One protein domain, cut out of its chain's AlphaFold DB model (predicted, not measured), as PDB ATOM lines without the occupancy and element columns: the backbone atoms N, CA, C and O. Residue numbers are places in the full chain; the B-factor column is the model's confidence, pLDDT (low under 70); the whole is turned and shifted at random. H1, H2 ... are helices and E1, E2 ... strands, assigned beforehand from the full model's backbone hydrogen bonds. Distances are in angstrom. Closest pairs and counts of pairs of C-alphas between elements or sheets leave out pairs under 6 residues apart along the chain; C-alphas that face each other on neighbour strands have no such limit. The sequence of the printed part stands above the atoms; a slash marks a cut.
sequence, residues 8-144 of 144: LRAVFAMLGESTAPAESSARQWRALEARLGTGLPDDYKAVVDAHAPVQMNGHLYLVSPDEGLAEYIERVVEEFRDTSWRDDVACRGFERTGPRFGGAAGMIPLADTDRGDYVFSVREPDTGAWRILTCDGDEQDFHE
ATOM      1  N   LEU A   8     134.070 100.246 120.262       88.88
ATOM      2  CA  LEU A   8     135.203 100.930 119.641       88.88
ATOM      3  C   LEU A   8     136.522 100.476 120.272       88.88
ATOM      4  O   LEU A   8     137.464 100.100 119.573       88.88
ATOM      5  N   ARG A   9     136.572 100.421 121.606       88.56
ATOM      6  CA  ARG A   9     137.741  99.898 122.314       88.56
ATOM      7  C   ARG A   9     138.014  98.432 121.980       88.56
ATOM      8  O   ARG A   9     139.176  98.058 121.830       88.56
ATOM      9  N   ALA A  10     136.978  97.601 121.883       90.06
ATOM     10  CA  ALA A  10     137.129  96.195 121.513       90.06
ATOM     11  C   ALA A  10     137.671  96.033 120.080       90.06
ATOM     12  O   ALA A  10     138.561  95.213 119.854       90.06
ATOM     13  N   VAL A  11     137.198  96.857 119.139       89.06
ATOM     14  CA  VAL A  11     137.686  96.902 117.753       89.06
ATOM     15  C   VAL A  11     139.163  97.287 117.711       89.06
ATOM     16  O   VAL A  11     139.952  96.562 117.113       89.06
ATOM     17  N   PHE A  12     139.585  98.346 118.406       89.69
ATOM     18  CA  PHE A  12     141.003  98.733 118.447       89.69
ATOM     19  C   PHE A  12     141.890  97.705 119.152       89.69
ATOM     20  O   PHE A  12     143.023  97.479 118.736       89.69
ATOM     21  N   ALA A  13     141.381  97.016 120.175       89.38
ATOM     22  CA  ALA A  13     142.113  95.909 120.787       89.38
ATOM     23  C   ALA A  13     142.336  94.740 119.807       89.38
ATOM     24  O   ALA A  13     143.334  94.032 119.924       89.38
ATOM     25  N   MET A  14     141.422  94.538 118.852       89.44
ATOM     26  CA  MET A  14     141.516  93.494 117.830       89.44
ATOM     27  C   MET A  14     142.382  93.910 116.633       89.44
ATOM     28  O   MET A  14     143.175  93.106 116.149       89.44
ATOM     29  N   LEU A  15     142.222  95.142 116.143       86.56
ATOM     30  CA  LEU A  15     142.874  95.640 114.927       86.56
ATOM     31  C   LEU A  15     144.258  96.260 115.180       86.56
ATOM     32  O   LEU A  15     145.047  96.394 114.246       86.56
ATOM     33  N   GLY A  16     144.565  96.604 116.432       84.06
ATOM     34  CA  GLY A  16     145.748  97.374 116.811       84.06
ATOM     35  C   GLY A  16     145.444  98.867 116.972       84.06
ATOM     36  O   GLY A  16     144.405  99.364 116.542       84.06
ATOM     37  N   GLU A  17     146.354  99.587 117.633       71.69
ATOM     38  CA  GLU A  17     146.207 101.027 117.868       71.69
ATOM     39  C   GLU A  17     146.319 101.845 116.569       71.69
ATOM     40  O   GLU A  17     146.995 101.448 115.616       71.69
ATOM     41  N   SER A  18     145.673 103.016 116.558       67.62
ATOM     42  CA  SER A  18     145.762 103.989 115.464       67.62
ATOM     43  C   SER A  18     147.211 104.395 115.193       67.62
ATOM     44  O   SER A  18     147.967 104.705 116.114       67.62
ATOM     45  N   THR A  19     147.580 104.452 113.914       61.38
ATOM     46  CA  THR A  19     148.893 104.956 113.476       61.38
ATOM     47  C   THR A  19     148.827 106.355 112.858       61.38
ATOM     48  O   THR A  19     149.871 106.930 112.542       61.38
ATOM     49  N   ALA A  20     147.632 106.939 112.712       58.88
ATOM     50  CA  ALA A  20     147.443 108.205 112.012       58.88
ATOM     51  C   ALA A  20     147.455 109.428 112.955       58.88
ATOM     52  O   ALA A  20     146.899 109.384 114.057       58.88
ATOM     53  N   PRO A  21     148.046 110.564 112.535       57.19
ATOM     54  CA  PRO A  21     148.007 111.803 113.305       57.19
ATOM     55  C   PRO A  21     146.614 112.462 113.268       57.19
ATOM     56  O   PRO A  21     146.155 112.920 112.222       57.19
ATOM     57  N   ALA A  22     145.982 112.584 114.441       59.41
ATOM     58  CA  ALA A  22     144.593 113.031 114.631       59.41
ATOM     59  C   ALA A  22     144.234 114.427 114.062       59.41
ATOM     60  O   ALA A  22     143.067 114.706 113.791       59.41
ATOM     61  N   GLU A  23     145.200 115.335 113.880       56.81
ATOM     62  CA  GLU A  23     144.912 116.713 113.439       56.81
ATOM     63  C   GLU A  23     144.611 116.840 111.936       56.81
ATOM     64  O   GLU A  23     143.887 117.757 111.536       56.81
ATOM     65  N   SER A  24     145.131 115.938 111.092       62.44
ATOM     66  CA  SER A  24     144.918 116.010 109.637       62.44
ATOM     67  C   SER A  24     143.464 115.705 109.267       62.44
ATOM     68  O   SER A  24     142.870 116.411 108.447       62.44
ATOM     69  N   SER A  25     142.865 114.715 109.930       77.88
ATOM     70  CA  SER A  25     141.531 114.220 109.604       77.88
ATOM     71  C   SER A  25     140.402 115.173 109.986       77.88
ATOM     72  O   SER A  25     139.420 115.297 109.259       77.88
ATOM     73  N   ALA A  26     140.538 115.924 111.085       86.31
ATOM     74  CA  ALA A  26     139.457 116.773 111.597       86.31
ATOM     75  C   ALA A  26     138.973 117.826 110.582       86.31
ATOM     76  O   ALA A  26     137.781 118.143 110.520       86.31
ATOM     77  N   ARG A  27     139.882 118.383 109.768       89.06
ATOM     78  CA  ARG A  27     139.510 119.326 108.702       89.06
ATOM     79  C   ARG A  27     138.766 118.624 107.567       89.06
ATOM     80  O   ARG A  27     137.841 119.214 107.015       89.06
ATOM     81  N   GLN A  28     139.183 117.411 107.219       91.44
ATOM     82  CA  GLN A  28     138.603 116.660 106.110       91.44
ATOM     83  C   GLN A  28     137.186 116.192 106.467       91.44
ATOM     84  O   GLN A  28     136.257 116.462 105.711       91.44
ATOM     85  N   TRP A  29     136.983 115.688 107.688       93.44
ATOM     86  CA  TRP A  29     135.653 115.363 108.208       93.44
ATOM     87  C   TRP A  29     134.698 116.553 108.195       93.44
ATOM     88  O   TRP A  29     133.585 116.435 107.698       93.44
ATOM     89  N   ARG A  30     135.133 117.730 108.668       92.94
ATOM     90  CA  ARG A  30     134.287 118.938 108.634       92.94
ATOM     91  C   ARG A  30     133.890 119.335 107.215       92.94
ATOM     92  O   ARG A  30     132.768 119.787 107.012       92.94
ATOM     93  N   ALA A  31     134.807 119.214 106.256       92.62
ATOM     94  CA  ALA A  31     134.512 119.504 104.856       92.62
ATOM     95  C   ALA A  31     133.511 118.490 104.280       92.62
ATOM     96  O   ALA A  31     132.552 118.897 103.623       92.62
ATOM     97  N   LEU A  32     133.690 117.202 104.585       94.06
ATOM     98  CA  LEU A  32     132.790 116.132 104.167       94.06
ATOM     99  C   LEU A  32     131.389 116.303 104.765       94.06
ATOM    100  O   LEU A  32     130.417 116.382 104.025       94.06
ATOM    101  N   GLU A  33     131.264 116.444 106.084       94.81
ATOM    102  CA  GLU A  33     129.967 116.605 106.762       94.81
ATOM    103  C   GLU A  33     129.230 117.875 106.292       94.81
ATOM    104  O   GLU A  33     128.008 117.871 106.125       94.81
ATOM    105  N   ALA A  34     129.963 118.959 105.999       93.56
ATOM    106  CA  ALA A  34     129.386 120.163 105.403       93.56
ATOM    107  C   ALA A  34     128.850 119.921 103.982       93.56
ATOM    108  O   ALA A  34     127.783 120.435 103.646       93.56
ATOM    109  N   ARG A  35     129.557 119.130 103.163       92.50
ATOM    110  CA  ARG A  35     129.123 118.736 101.811       92.50
ATOM    111  C   ARG A  35     127.897 117.822 101.854       92.50
ATOM    112  O   ARG A  35     126.961 118.031 101.088       92.50
ATOM    113  N   LEU A  36     127.868 116.867 102.782       91.12
ATOM    114  CA  LEU A  36     126.744 115.942 102.971       91.12
ATOM    115  C   LEU A  36     125.513 116.616 103.601       91.12
ATOM    116  O   LEU A  36     124.399 116.097 103.502       91.12
ATOM    117  N   GLY A  37     125.702 117.754 104.277       91.50
ATOM    118  CA  GLY A  37     124.656 118.424 105.050       91.50
ATOM    119  C   GLY A  37     124.238 117.649 106.306       91.50
ATOM    120  O   GLY A  37     123.166 117.903 106.855       91.50
ATOM    121  N   THR A  38     125.058 116.690 106.747       91.25
ATOM    122  CA  THR A  38     124.839 115.862 107.936       91.25
ATOM    123  C   THR A  38     126.166 115.379 108.510       91.25
ATOM    124  O   THR A  38     127.152 115.250 107.788       91.25
ATOM    125  N   GLY A  39     126.178 115.108 109.816       92.88
ATOM    126  CA  GLY A  39     127.307 114.450 110.469       92.88
ATOM    127  C   GLY A  39     127.388 112.963 110.128       92.88
ATOM    128  O   GLY A  39     126.444 112.404 109.571       92.88
ATOM    129  N   LEU A  40     128.491 112.332 110.523       94.75
ATOM    130  CA  LEU A  40     128.687 110.878 110.502       94.75
ATOM    131  C   LEU A  40     128.912 110.337 111.927       94.75
ATOM    132  O   LEU A  40     129.273 111.122 112.815       94.75
ATOM    133  N   PRO A  41     128.723 109.026 112.170       94.88
ATOM    134  CA  PRO A  41     128.999 108.425 113.474       94.88
ATOM    135  C   PRO A  41     130.445 108.679 113.937       94.88
ATOM    136  O   PRO A  41     131.395 108.552 113.162       94.88
ATOM    137  N   ASP A  42     130.623 109.073 115.201       92.88
ATOM    138  CA  ASP A  42     131.946 109.426 115.739       92.88
ATOM    139  C   ASP A  42     132.874 108.208 115.872       92.88
ATOM    140  O   ASP A  42     134.082 108.321 115.669       92.88
ATOM    141  N   ASP A  43     132.310 107.038 116.162       92.19
ATOM    142  CA  ASP A  43     133.020 105.760 116.204       92.19
ATOM    143  C   ASP A  43     133.499 105.318 114.814       92.19
ATOM    144  O   ASP A  43     134.655 104.922 114.669       92.19
ATOM    145  N   TYR A  44     132.671 105.474 113.778       93.88
ATOM    146  CA  TYR A  44     133.079 105.268 112.387       93.88
ATOM    147  C   TYR A  44     134.258 106.170 112.014       93.88
ATOM    148  O   TYR A  44     135.272 105.679 111.515       93.88
ATOM    149  N   LYS A  45     134.167 107.473 112.313       92.75
ATOM    150  CA  LYS A  45     135.253 108.425 112.032       92.75
ATOM    151  C   LYS A  45     136.549 108.023 112.733       92.75
ATOM    152  O   LYS A  45     137.605 108.060 112.112       92.75
ATOM    153  N   ALA A  46     136.470 107.569 113.986       90.88
ATOM    154  CA  ALA A  46     137.634 107.087 114.728       90.88
ATOM    155  C   ALA A  46     138.271 105.838 114.089       90.88
ATOM    156  O   ALA A  46     139.497 105.750 114.012       90.88
ATOM    157  N   VAL A  47     137.463 104.883 113.615       90.81
ATOM    158  CA  VAL A  47     137.955 103.676 112.925       90.81
ATOM    159  C   VAL A  47     138.592 104.024 111.579       90.81
ATOM    160  O   VAL A  47     139.678 103.530 111.275       90.81
ATOM    161  N   VAL A  48     137.952 104.891 110.795       91.38
ATOM    162  CA  VAL A  48     138.480 105.359 109.506       91.38
ATOM    163  C   VAL A  48     139.782 106.125 109.703       91.38
ATOM    164  O   VAL A  48     140.757 105.830 109.020       91.38
ATOM    165  N   ASP A  49     139.852 107.025 110.680       89.75
ATOM    166  CA  ASP A  49     141.088 107.745 110.994       89.75
ATOM    167  C   ASP A  49     142.229 106.799 111.361       89.75
ATOM    168  O   ASP A  49     143.371 107.031 110.980       89.75
ATOM    169  N   ALA A  50     141.934 105.724 112.092       88.50
ATOM    170  CA  ALA A  50     142.949 104.792 112.555       88.50
ATOM    171  C   ALA A  50     143.470 103.847 111.467       88.50
ATOM    172  O   ALA A  50     144.639 103.450 111.516       88.50
ATOM    173  N   HIS A  51     142.604 103.456 110.529       87.06
ATOM    174  CA  HIS A  51     142.856 102.294 109.680       87.06
ATOM    175  C   HIS A  51     142.664 102.533 108.181       87.06
ATOM    176  O   HIS A  51     143.169 101.729 107.403       87.06
ATOM    177  N   ALA A  52     141.962 103.581 107.748       88.62
ATOM    178  CA  ALA A  52     141.729 103.828 106.328       88.62
ATOM    179  C   ALA A  52     142.931 104.524 105.646       88.62
ATOM    180  O   ALA A  52     143.667 105.271 106.295       88.62
ATOM    181  N   PRO A  53     143.134 104.308 104.332       90.50
ATOM    182  CA  PRO A  53     142.359 103.425 103.461       90.50
ATOM    183  C   PRO A  53     142.808 101.965 103.615       90.50
ATOM    184  O   PRO A  53     144.005 101.672 103.611       90.50
ATOM    185  N   VAL A  54     141.859 101.031 103.726       90.06
ATOM    186  CA  VAL A  54     142.172  99.601 103.884       90.06
ATOM    187  C   VAL A  54     141.002  98.710 103.478       90.06
ATOM    188  O   VAL A  54     139.842  99.086 103.618       90.06
ATOM    189  N   GLN A  55     141.314  97.490 103.044       91.81
ATOM    190  CA  GLN A  55     140.362  96.385 103.020       91.81
ATOM    191  C   GLN A  55     140.576  95.512 104.265       91.81
ATOM    192  O   GLN A  55     141.506  94.704 104.332       91.81
ATOM    193  N   MET A  56     139.736  95.688 105.281       88.50
ATOM    194  CA  MET A  56     139.839  94.956 106.539       88.50
ATOM    195  C   MET A  56     139.522  93.479 106.338       88.50
ATOM    196  O   MET A  56     138.450  93.114 105.853       88.50
ATOM    197  N   ASN A  57     140.470  92.629 106.741       88.19
ATOM    198  CA  ASN A  57     140.383  91.170 106.646       88.19
ATOM    199  C   ASN A  57     139.983  90.650 105.248       88.19
ATOM    200  O   ASN A  57     139.380  89.590 105.142       88.19
ATOM    201  N   GLY A  58     140.279  91.400 104.180       89.25
ATOM    202  CA  GLY A  58     139.888  91.022 102.819       89.25
ATOM    203  C   GLY A  58     138.388  91.113 102.528       89.25
ATOM    204  O   GLY A  58     137.961  90.590 101.507       89.25
ATOM    205  N   HIS A  59     137.601  91.768 103.388       92.69
ATOM    206  CA  HIS A  59     136.145  91.818 103.245       92.69
ATOM    207  C   HIS A  59     135.581  93.235 103.277       92.69
ATOM    208  O   HIS A  59     134.886  93.608 102.349       92.69
ATOM    209  N   LEU A  60     135.885  94.040 104.299       93.88
ATOM    210  CA  LEU A  60     135.270  95.363 104.474       93.88
ATOM    211  C   LEU A  60     136.179  96.471 103.937       93.88
ATOM    212  O   LEU A  60     137.307  96.618 104.411       93.88
ATOM    213  N   TYR A  61     135.691  97.276 103.000       94.00
ATOM    214  CA  TYR A  61     136.442  98.388 102.424       94.00
ATOM    215  C   TYR A  61     136.175  99.690 103.179       94.00
ATOM    216  O   TYR A  61     135.039 100.145 103.276       94.00
ATOM    217  N   LEU A  62     137.238 100.314 103.695       93.81
ATOM    218  CA  LEU A  62     137.194 101.659 104.267       93.81
ATOM    219  C   LEU A  62     137.988 102.636 103.405       93.81
ATOM    220  O   LEU A  62     139.141 102.379 103.045       93.81
ATOM    221  N   VAL A  63     137.377 103.788 103.141       92.00
ATOM    222  CA  VAL A  63     137.942 104.865 102.324       92.00
ATOM    223  C   VAL A  63     138.457 105.982 103.229       92.00
ATOM    224  O   VAL A  63     137.846 106.293 104.251       92.00
ATOM    225  N   SER A  64     139.596 106.579 102.869       87.50
ATOM    226  CA  SER A  64     140.149 107.747 103.563       87.50
ATOM    227  C   SER A  64     139.135 108.890 103.623       87.50
ATOM    228  O   SER A  64     138.411 109.090 102.651       87.50
ATOM    229  N   PRO A  65     139.127 109.717 104.683       85.88
ATOM    230  CA  PRO A  65     138.141 110.781 104.861       85.88
ATOM    231  C   PRO A  65     138.403 112.015 103.989       85.88
ATOM    232  O   PRO A  65     138.161 113.139 104.412       85.88
ATOM    233  N   ASP A  66     138.953 111.824 102.793       86.38
ATOM    234  CA  ASP A  66     139.271 112.857 101.818       86.38
ATOM    235  C   ASP A  66     138.229 112.901 100.685       86.38
ATOM    236  O   ASP A  66     137.078 112.493 100.857       86.38
ATOM    237  N   GLU A  67     138.620 113.447  99.532       86.12
ATOM    238  CA  GLU A  67     137.764 113.513  98.347       86.12
ATOM    239  C   GLU A  67     137.265 112.123  97.920       86.12
ATOM    240  O   GLU A  67     136.129 112.003  97.474       86.12
ATOM    241  N   GLY A  68     138.048 111.060  98.141       89.00
ATOM    242  CA  GLY A  68     137.668 109.700  97.776       89.00
ATOM    243  C   GLY A  68     136.432 109.197  98.522       89.00
ATOM    244  O   GLY A  68     135.580 108.547  97.917       89.00
ATOM    245  N   LEU A  69     136.279 109.523  99.813       93.31
ATOM    246  CA  LEU A  69     135.068 109.157 100.557       93.31
ATOM    247  C   LEU A  69     133.866 110.000 100.118       93.31
ATOM    248  O   LEU A  69     132.755 109.482 100.053       93.31
ATOM    249  N   ALA A  70     134.071 111.273  99.769       92.62
ATOM    250  CA  ALA A  70     132.999 112.107  99.226       92.62
ATOM    251  C   ALA A  70     132.475 111.555  97.889       92.62
ATOM    252  O   ALA A  70     131.270 111.358  97.739       92.62
ATOM    253  N   GLU A  71     133.381 111.249  96.956       94.00
ATOM    254  CA  GLU A  71     133.059 110.651  95.656       94.00
ATOM    255  C   GLU A  71     132.380 109.285  95.814       94.00
ATOM    256  O   GLU A  71     131.389 109.000  95.139       94.00
ATOM    257  N   TYR A  72     132.870 108.452  96.739       95.81
ATOM    258  CA  TYR A  72     132.241 107.177  97.072       95.81
ATOM    259  C   TYR A  72     130.791 107.364  97.534       95.81
ATOM    260  O   TYR A  72     129.891 106.720  96.992       95.81
ATOM    261  N   ILE A  73     130.558 108.258  98.502       96.50
ATOM    262  CA  ILE A  73     129.223 108.479  99.061       96.50
ATOM    263  C   ILE A  73     128.261 108.972  97.986       96.50
ATOM    264  O   ILE A  73     127.146 108.463  97.882       96.50
ATOM    265  N   GLU A  74     128.677 109.950  97.187       95.25
ATOM    266  CA  GLU A  74     127.835 110.521  96.138       95.25
ATOM    267  C   GLU A  74     127.472 109.489  95.077       95.25
ATOM    268  O   GLU A  74     126.289 109.334  94.777       95.25
ATOM    269  N   ARG A  75     128.454 108.719  94.596       95.69
ATOM    270  CA  ARG A  75     128.227 107.645  93.624       95.69
ATOM    271  C   ARG A  75     127.187 106.644  94.124       95.69
ATOM    272  O   ARG A  75     126.244 106.333  93.402       95.69
ATOM    273  N   VAL A  76     127.349 106.144  95.350       95.81
ATOM    274  CA  VAL A  76     126.435 105.138  95.914       95.81
ATOM    275  C   VAL A  76     125.053 105.742  96.176       95.81
ATOM    276  O   VAL A  76     124.035 105.110  95.909       95.81
ATOM    277  N   VAL A  77     124.976 106.990  96.644       95.56
ATOM    278  CA  VAL A  77     123.689 107.683  96.816       95.56
ATOM    279  C   VAL A  77     122.956 107.850  95.482       95.56
ATOM    280  O   VAL A  77     121.738 107.687  95.454       95.56
ATOM    281  N   GLU A  78     123.656 108.185  94.399       94.69
ATOM    282  CA  GLU A  78     123.068 108.289  93.057       94.69
ATOM    283  C   GLU A  78     122.557 106.930  92.560       94.69
ATOM    284  O   GLU A  78     121.386 106.814  92.203       94.69
ATOM    285  N   GLU A  79     123.385 105.888  92.648       93.38
ATOM    286  CA  GLU A  79     123.046 104.515  92.250       93.38
ATOM    287  C   GLU A  79     121.762 104.005  92.937       93.38
ATOM    288  O   GLU A  79     120.829 103.517  92.291       93.38
ATOM    289  N   PHE A  80     121.653 104.201  94.252       93.06
ATOM    290  CA  PHE A  80     120.505 103.732  95.032       93.06
ATOM    291  C   PHE A  80     119.255 104.619  94.883       93.06
ATOM    292  O   PHE A  80     118.131 104.151  95.096       93.06
ATOM    293  N   ARG A  81     119.410 105.895  94.505       91.31
ATOM    294  CA  ARG A  81     118.279 106.786  94.180       91.31
ATOM    295  C   ARG A  81     117.635 106.445  92.846       91.31
ATOM    296  O   ARG A  81     116.417 106.566  92.731       91.31
ATOM    297  N   ASP A  82     118.435 106.018  91.877       88.44
ATOM    298  CA  ASP A  82     117.955 105.619  90.552       88.44
ATOM    299  C   ASP A  82     117.399 104.182  90.538       88.44
ATOM    300  O   ASP A  82     116.748 103.757  89.578       88.44
ATOM    301  N   THR A  83     117.598 103.439  91.629       89.12
ATOM    302  CA  THR A  83     117.060 102.092  91.805       89.12
ATOM    303  C   THR A  83     115.535 102.111  91.928       89.12
ATOM    304  O   THR A  83     114.943 102.830  92.734       89.12
ATOM    305  N   SER A  84     114.877 101.262  91.134       87.31
ATOM    306  CA  SER A  84     113.440 101.002  91.255       87.31
ATOM    307  C   SER A  84     113.192  99.960  92.345       87.31
ATOM    308  O   SER A  84     113.326  98.757  92.113       87.31
ATOM    309  N   TRP A  85     112.845 100.443  93.535       87.75
ATOM    310  CA  TRP A  85     112.526  99.613  94.695       87.75
ATOM    311  C   TRP A  85     111.173  98.915  94.549       87.75
ATOM    312  O   TRP A  85     110.205  99.520  94.083       87.75
ATOM    313  N   ARG A  86     111.093  97.652  94.982       86.44
ATOM    314  CA  ARG A  86     109.818  96.936  95.137       86.44
ATOM    315  C   ARG A  86     108.897  97.678  96.112       86.44
ATOM    316  O   ARG A  86     109.355  98.178  97.137       86.44
ATOM    317  N   ASP A  87     107.595  97.678  95.833       83.69
ATOM    318  CA  ASP A  87     106.586  98.328  96.688       83.69
ATOM    319  C   ASP A  87     106.530  97.740  98.111       83.69
ATOM    320  O   ASP A  87     106.111  98.418  99.050       83.69
ATOM    321  N   ASP A  88     106.932  96.478  98.273       85.38
ATOM    322  CA  ASP A  88     106.935  95.738  99.534       85.38
ATOM    323  C   ASP A  88     108.319  95.651 100.197       85.38
ATOM    324  O   ASP A  88     108.484  94.893 101.154       85.38
ATOM    325  N   VAL A  89     109.303  96.434  99.731       87.88
ATOM    326  CA  VAL A  89     110.639  96.450 100.336       87.88
ATOM    327  C   VAL A  89     110.561  96.809 101.822       87.88
ATOM    328  O   VAL A  89     110.047  97.856 102.226       87.88
ATOM    329  N   ALA A  90     111.102  95.930 102.661       87.94
ATOM    330  CA  ALA A  90     111.214  96.178 104.087       87.94
ATOM    331  C   ALA A  90     112.496  96.973 104.360       87.94
ATOM    332  O   ALA A  90     113.595  96.431 104.313       87.94
ATOM    333  N   CYS A  91     112.357  98.265 104.662       90.00
ATOM    334  CA  CYS A  91     113.469  99.133 105.043       90.00
ATOM    335  C   CYS A  91     113.152  99.812 106.381       90.00
ATOM    336  O   CYS A  91     112.252 100.654 106.476       90.00
ATOM    337  N   ARG A  92     113.858  99.402 107.439       86.88
ATOM    338  CA  ARG A  92     113.537  99.785 108.820       86.88
ATOM    339  C   ARG A  92     113.752 101.283 109.057       86.88
ATOM    340  O   ARG A  92     114.858 101.788 108.899       86.88
ATOM    341  N   GLY A  93     112.730 101.984 109.541       86.25
ATOM    342  CA  GLY A  93     112.719 103.447 109.691       86.25
ATOM    343  C   GLY A  93     112.282 104.204 108.432       86.25
ATOM    344  O   GLY A  93     112.146 105.426 108.468       86.25
ATOM    345  N   PHE A  94     112.025 103.491 107.333       89.69
ATOM    346  CA  PHE A  94     111.608 104.039 106.044       89.69
ATOM    347  C   PHE A  94     110.294 103.424 105.535       89.69
ATOM    348  O   PHE A  94     109.895 103.658 104.396       89.69
ATOM    349  N   GLU A  95     109.557 102.707 106.386       88.25
ATOM    350  CA  GLU A  95     108.383 101.897 106.029       88.25
ATOM    351  C   GLU A  95     107.272 102.714 105.353       88.25
ATOM    352  O   GLU A  95     106.468 102.190 104.589       88.25
ATOM    353  N   ARG A  96     107.201 104.017 105.647       85.00
ATOM    354  CA  ARG A  96     106.173 104.920 105.107       85.00
ATOM    355  C   ARG A  96     106.595 105.660 103.847       85.00
ATOM    356  O   ARG A  96     105.730 106.153 103.130       85.00
ATOM    357  N   THR A  97     107.894 105.840 103.640       86.62
ATOM    358  CA  THR A  97     108.428 106.689 102.565       86.62
ATOM    359  C   THR A  97     109.164 105.907 101.492       86.62
ATOM    360  O   THR A  97     109.518 106.512 100.482       86.62
ATOM    361  N   GLY A  98     109.426 104.621 101.737       88.38
ATOM    362  CA  GLY A  98     110.420 103.841 101.014       88.38
ATOM    363  C   GLY A  98     111.855 104.257 101.369       88.38
ATOM    364  O   GLY A  98     112.049 105.305 102.010       88.38
ATOM    365  N   PRO A  99     112.851 103.448 100.953       92.12
ATOM    366  CA  PRO A  99     114.274 103.742 101.108       92.12
ATOM    367  C   PRO A  99     114.632 105.158 100.639       92.12
ATOM    368  O   PRO A  99     114.200 105.606  99.576       92.12
ATOM    369  N   ARG A 100     115.429 105.884 101.431       92.69
ATOM    370  CA  ARG A 100     115.953 107.209 101.065       92.69
ATOM    371  C   ARG A 100     117.442 107.283 101.330       92.69
ATOM    372  O   ARG A 100     117.891 106.890 102.399       92.69
ATOM    373  N   PHE A 101     118.176 107.886 100.402       94.38
ATOM    374  CA  PHE A 101     119.636 107.965 100.435       94.38
ATOM    375  C   PHE A 101     120.106 109.417 100.371       94.38
ATOM    376  O   PHE A 101     119.527 110.234  99.642       94.38
ATOM    377  N   GLY A 102     121.163 109.734 101.116       93.44
ATOM    378  CA  GLY A 102     121.774 111.059 101.174       93.44
ATOM    379  C   GLY A 102     121.022 112.081 102.039       93.44
ATOM    380  O   GLY A 102     119.807 112.007 102.234       93.44
ATOM    381  N   GLY A 103     121.751 113.101 102.499       89.50
ATOM    382  CA  GLY A 103     121.224 114.188 103.329       89.50
ATOM    383  C   GLY A 103     120.891 113.777 104.770       89.50
ATOM    384  O   GLY A 103     121.014 112.623 105.159       89.50
ATOM    385  N   ALA A 104     120.428 114.735 105.577       87.50
ATOM    386  CA  ALA A 104     120.270 114.569 107.030       87.50
ATOM    387  C   ALA A 104     119.220 113.545 107.498       87.50
ATOM    388  O   ALA A 104     119.230 113.159 108.665       87.50
ATOM    389  N   ALA A 105     118.305 113.137 106.617       87.50
ATOM    390  CA  ALA A 105     117.252 112.162 106.913       87.50
ATOM    391  C   ALA A 105     117.337 110.909 106.023       87.50
ATOM    392  O   ALA A 105     116.413 110.098 106.022       87.50
ATOM    393  N   GLY A 106     118.391 110.793 105.213       93.00
ATOM    394  CA  GLY A 106     118.624 109.642 104.353       93.00
ATOM    395  C   GLY A 106     119.736 108.753 104.894       93.00
ATOM    396  O   GLY A 106     120.517 109.147 105.756       93.00
ATOM    397  N   MET A 107     119.800 107.551 104.345       95.56
ATOM    398  CA  MET A 107     120.893 106.614 104.537       95.56
ATOM    399  C   MET A 107     122.174 107.178 103.918       95.56
ATOM    400  O   MET A 107     122.164 107.595 102.754       95.56
ATOM    401  N   ILE A 108     123.265 107.192 104.685       96.81
ATOM    402  CA  ILE A 108     124.586 107.599 104.194       96.81
ATOM    403  C   ILE A 108     125.486 106.362 104.113       96.81
ATOM    404  O   ILE A 108     125.742 105.761 105.161       96.81
ATOM    405  N   PRO A 109     125.955 105.962 102.919       96.88
ATOM    406  CA  PRO A 109     126.871 104.835 102.768       96.88
ATOM    407  C   PRO A 109     128.195 105.125 103.481       96.88
ATOM    408  O   PRO A 109     128.716 106.235 103.427       96.88
ATOM    409  N   LEU A 110     128.719 104.126 104.180       96.62
ATOM    410  CA  LEU A 110     129.936 104.219 104.986       96.62
ATOM    411  C   LEU A 110     131.059 103.322 104.463       96.62
ATOM    412  O   LEU A 110     132.234 103.656 104.624       96.62
ATOM    413  N   ALA A 111     130.691 102.165 103.917       95.94
ATOM    414  CA  ALA A 111     131.596 101.117 103.478       95.94
ATOM    415  C   ALA A 111     130.846 100.120 102.587       95.94
ATOM    416  O   ALA A 111     129.619 100.030 102.642       95.94
ATOM    417  N   ASP A 112     131.597  99.339 101.826       94.75
ATOM    418  CA  ASP A 112     131.103  98.187 101.078       94.75
ATOM    419  C   ASP A 112     131.929  96.933 101.390       94.75
ATOM    420  O   ASP A 112     132.996  97.002 102.018       94.75
ATOM    421  N   THR A 113     131.400  95.774 101.006       94.06
ATOM    422  CA  THR A 113     132.037  94.471 101.206       94.06
ATOM    423  C   THR A 113     132.511  93.854  99.890       94.06
ATOM    424  O   THR A 113     132.029  94.176  98.807       94.06
ATOM    425  N   ASP A 114     133.411  92.873  99.975       92.31
ATOM    426  CA  ASP A 114     133.845  92.040  98.843       92.31
ATOM    427  C   ASP A 114     132.726  91.185  98.226       92.31
ATOM    428  O   ASP A 114     132.936  90.556  97.187       92.31
ATOM    429  N   ARG A 115     131.547  91.156  98.857       89.62
ATOM    430  CA  ARG A 115     130.353  90.461  98.373       89.62
ATOM    431  C   ARG A 115     129.312  91.382  97.748       89.62
ATOM    432  O   ARG A 115     128.318  90.870  97.259       89.62
ATOM    433  N   GLY A 116     129.557  92.692  97.713       89.56
ATOM    434  CA  GLY A 116     128.616  93.661  97.150       89.56
ATOM    435  C   GLY A 116     127.576  94.179  98.145       89.56
ATOM    436  O   GLY A 116     126.638  94.857  97.731       89.56
ATOM    437  N   ASP A 117     127.746  93.911  99.444       92.88
ATOM    438  CA  ASP A 117     126.919  94.542 100.470       92.88
ATOM    439  C   ASP A 117     127.371  95.983 100.691       92.88
ATOM    440  O   ASP A 117     128.564  96.268 100.828       92.88
ATOM    441  N   TYR A 118     126.407  96.879 100.837       95.56
ATOM    442  CA  TYR A 118     126.626  98.260 101.231       95.56
ATOM    443  C   TYR A 118     126.222  98.461 102.686       95.56
ATOM    444  O   TYR A 118     125.137  98.055 103.100       95.56
ATOM    445  N   VAL A 119     127.077  99.128 103.457       96.06
ATOM    446  CA  VAL A 119     126.838  99.491 104.854       96.06
ATOM    447  C   VAL A 119     126.416 100.952 104.916       96.06
ATOM    448  O   VAL A 119     127.186 101.847 104.570       96.06
ATOM    449  N   PHE A 120     125.210 101.211 105.403       96.69
ATOM    450  CA  PHE A 120     124.636 102.540 105.542       96.69
ATOM    451  C   PHE A 120     124.509 102.940 107.005       96.69
ATOM    452  O   PHE A 120     124.076 102.157 107.845       96.69
ATOM    453  N   SER A 121     124.795 104.205 107.294       95.94
ATOM    454  CA  SER A 121     124.373 104.840 108.539       95.94
ATOM    455  C   SER A 121     122.994 105.464 108.397       95.94
ATOM    456  O   SER A 121     122.671 106.096 107.388       95.94
ATOM    457  N   VAL A 122     122.196 105.318 109.450       94.75
ATOM    458  CA  VAL A 122     120.879 105.936 109.594       94.75
ATOM    459  C   VAL A 122     120.861 106.738 110.877       94.75
ATOM    460  O   VAL A 122     121.177 106.217 111.948       94.75
ATOM    461  N   ARG A 123     120.485 108.013 110.769       92.19
ATOM    462  CA  ARG A 123     120.294 108.875 111.931       92.19
ATOM    463  C   ARG A 123     118.829 108.878 112.332       92.19
ATOM    464  O   ARG A 123     117.988 109.375 111.588       92.19
ATOM    465  N   GLU A 124     118.535 108.372 113.521       88.69
ATOM    466  CA  GLU A 124     117.180 108.382 114.066       88.69
ATOM    467  C   GLU A 124     116.689 109.823 114.261       88.69
ATOM    468  O   GLU A 124     117.323 110.576 115.008       88.69
ATOM    469  N   PRO A 125     115.562 110.233 113.649       83.44
ATOM    470  CA  PRO A 125     115.080 111.609 113.756       83.44
ATOM    471  C   PRO A 125     114.748 112.025 115.193       83.44
ATOM    472  O   PRO A 125     115.034 113.155 115.587       83.44
ATOM    473  N   ASP A 126     114.176 111.106 115.977       84.50
ATOM    474  CA  ASP A 126     113.652 111.401 117.314       84.50
ATOM    475  C   ASP A 126     114.741 111.410 118.394       84.50
ATOM    476  O   ASP A 126     114.700 112.211 119.327       84.50
ATOM    477  N   THR A 127     115.720 110.511 118.282       88.19
ATOM    478  CA  THR A 127     116.763 110.323 119.305       88.19
ATOM    479  C   THR A 127     118.114 110.890 118.885       88.19
ATOM    480  O   THR A 127     118.969 111.134 119.734       88.19
ATOM    481  N   GLY A 128     118.335 111.093 117.583       86.25
ATOM    482  CA  GLY A 128     119.641 111.411 117.014       86.25
ATOM    483  C   GLY A 128     120.646 110.260 117.088       86.25
ATOM    484  O   GLY A 128     121.813 110.486 116.764       86.25
ATOM    485  N   ALA A 129     120.219 109.070 117.527       89.69
ATOM    486  CA  ALA A 129     121.061 107.886 117.606       89.69
ATOM    487  C   ALA A 129     121.402 107.367 116.207       89.69
ATOM    488  O   ALA A 129     120.610 107.488 115.270       89.69
ATOM    489  N   TRP A 130     122.582 106.771 116.088       92.75
ATOM    490  CA  TRP A 130     123.026 106.124 114.865       92.75
ATOM    491  C   TRP A 130     122.633 104.652 114.866       92.75
ATOM    492  O   TRP A 130     122.721 103.977 115.892       92.75
ATOM    493  N   ARG A 131     122.217 104.172 113.699       92.44
ATOM    494  CA  ARG A 131     121.994 102.758 113.398       92.44
ATOM    495  C   ARG A 131     122.717 102.404 112.109       92.44
ATOM    496  O   ARG A 131     122.999 103.293 111.301       92.44
ATOM    497  N   ILE A 132     122.989 101.120 111.932       93.62
ATOM    498  CA  ILE A 132     123.547 100.585 110.697       93.62
ATOM    499  C   ILE A 132     122.459  99.797 109.982       93.62
ATOM    500  O   ILE A 132     121.689  99.090 110.622       93.62
ATOM    501  N   LEU A 133     122.388  99.950 108.666       94.44
ATOM    502  CA  LEU A 133     121.660  99.043 107.793       94.44
ATOM    503  C   LEU A 133     122.627  98.503 106.749       94.44
ATOM    504  O   LEU A 133     123.477  99.248 106.264       94.44
ATOM    505  N   THR A 134     122.480  97.244 106.370       93.31
ATOM    506  CA  THR A 134     123.162  96.682 105.205       93.31
ATOM    507  C   THR A 134     122.155  96.408 104.102       93.31
ATOM    508  O   THR A 134     121.031  96.004 104.389       93.31
ATOM    509  N   CYS A 135     122.548  96.636 102.855       91.69
ATOM    510  CA  CYS A 135     121.775  96.246 101.680       91.69
ATOM    511  C   CYS A 135     122.690  95.453 100.761       91.69
ATOM    512  O   CYS A 135     123.774  95.938 100.430       91.69
ATOM    513  N   ASP A 136     122.244  94.279 100.342       86.44
ATOM    514  CA  ASP A 136     122.850  93.600  99.205       86.44
ATOM    515  C   ASP A 136     122.530  94.436  97.948       86.44
ATOM    516  O   ASP A 136     121.405  94.910  97.769       86.44
ATOM    517  N   GLY A 137     123.534  94.744  97.125       71.75
ATOM    518  CA  GLY A 137     123.328  95.546  95.915       71.75
ATOM    519  C   GLY A 137     122.467  94.846  94.854       71.75
ATOM    520  O   GLY A 137     121.813  95.520  94.055       71.75
ATOM    521  N   ASP A 138     122.443  93.514  94.860       73.81
ATOM    522  CA  ASP A 138     121.709  92.673  93.914       73.81
ATOM    523  C   ASP A 138     120.355  92.214  94.483       73.81
ATOM    524  O   ASP A 138     119.365  92.097  93.746       73.81
ATOM    525  N   GLU A 139     120.276  91.987  95.797       70.94
ATOM    526  CA  GLU A 139     119.046  91.618  96.500       70.94
ATOM    527  C   GLU A 139     118.467  92.844  97.221       70.94
ATOM    528  O   GLU A 139     119.054  93.369  98.156       70.94
ATOM    529  N   GLN A 140     117.294  93.333  96.788       79.31
ATOM    530  CA  GLN A 140     116.642  94.535  97.342       79.31
ATOM    531  C   GLN A 140     116.079  94.316  98.764       79.31
ATOM    532  O   GLN A 140     114.878  94.505  98.984       79.31
ATOM    533  N   ASP A 141     116.912  93.878  99.701       83.12
ATOM    534  CA  ASP A 141     116.591  93.537 101.078       83.12
ATOM    535  C   ASP A 141     117.561  94.259 102.030       83.12
ATOM    536  O   ASP A 141     118.762  94.360 101.782       83.12
ATOM    537  N   PHE A 142     117.020  94.787 103.134       85.75
ATOM    538  CA  PHE A 142     117.797  95.483 104.160       85.75
ATOM    539  C   PHE A 142     117.915  94.644 105.434       85.75
ATOM    540  O   PHE A 142     116.934  94.055 105.903       85.75
ATOM    541  N   HIS A 143     119.097  94.668 106.046       86.06
ATOM    542  CA  HIS A 143     119.402  93.985 107.306       86.06
ATOM    543  C   HIS A 143     120.045  94.945 108.320       86.06
ATOM    544  O   HIS A 143     120.502  96.023 107.948       86.06
ATOM    545  N   GLU A 144     120.042  94.579 109.605       78.56
ATOM    546  CA  GLU A 144     120.659  95.325 110.722       78.56
ATOM    547  C   GLU A 144     121.574  94.403 111.530       78.56
ATOM    548  O   GLU A 144     121.188  93.223 111.719       78.56
TER     549      GLU A 144
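This is residues 8 to 144 of the 144 residues of an uncharacterized protein of Streptomyces tirandamycinicus (UniProt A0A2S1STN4). A strongly twisted sheet of five antiparallel strands stands in the middle, with the long helix H4 crossing over one face at E3 and E4. H3 sits beside the strands at the sheet's level, H1 and H2 lie farther out beyond it, and the long link of residues 83 to 107 reaches to the other end of the longest axis. The printed part has 137 residues with four named helices and five named strands, in the order H1 H2 H3 E1 E2 H4 E3 E4 E5; the sheet runs E1 E2 E3 E4 E5, and the class is mixed, helices and strands. It is compact, with a radius of gyration of the C-alphas of 15.0 A and spans of 46 by 31 by 27 A.

The sheet holds E1, residues 54 to 56, E2, residues 60 to 62, E3, residues 108 to 113, 15.4 A long, E4, residues 117 to 123, 19.5 A, and E5, residues 130 to 136, 20.1 A, ending at C-alpha 136 (122.850, 93.600, 99.205). H4, residues 67 to 82, is 22.7 A long and begins at C-alpha 67 (137.764, 113.513, 98.347). H3 is residues 42 to 51, 14.4 A, and H2 is residues 22 to 36, 21.5 A. H1, residues 8 to 15, 10.4 A, begins at C-alpha 8 (135.203, 100.930, 119.641).

E3, E4 and E5 form a meander, each strand the antiparallel neighbour of the one before; E1 and E5 are the edge strands. In the hairpin E4 and E5, N 120 and O 133 are 2.8 A apart, within hydrogen-bond range; in the hairpin E3 and E4, N 110 and O 119 are 2.8 A apart. E2 and E3 have N 61 and O 112 at 2.9 A, and the hairpin E1 and E2 has N 56 and O 60 at 2.7 A. H4 is on the sheet at a height of 9.0 A, across the strands at 84 degrees to E3 on the local plane; its closest C-alphas to E3 are Ile 73 and Pro 109, 5.7 A. H3 is on the sheet at its level, with a height of 3.4 A; its closest C-alphas to E2 are Val 48 and Leu 62, 6.5 A. H2 and H3 only just touch, with 3 pairs of C-alphas within 8 A, the closest Ser 25 and Asp 49 at 6.6 A, at a steep tilt of 53 degrees, opposite ways. H1 and H3 are close but not clearly touching, the closest C-alphas being Leu 8 and Asp 43, 6.3 A. Every O i to N i+4 pair is within hydrogen-bond range in H1, H3 and H4, and 8 of 11 are in H2.

The two C-alphas farthest apart, Pro 21 and Asp 87, are 46.6 A apart. The printed part has no cut, and the link from H4 to E3, 25 residues, is long. Residues 134 to 135 of E5 pair with residues 142 to 143, antiparallel. The mean pLDDT of the printed part is 88.5, and residues 18 to 24 are under 70.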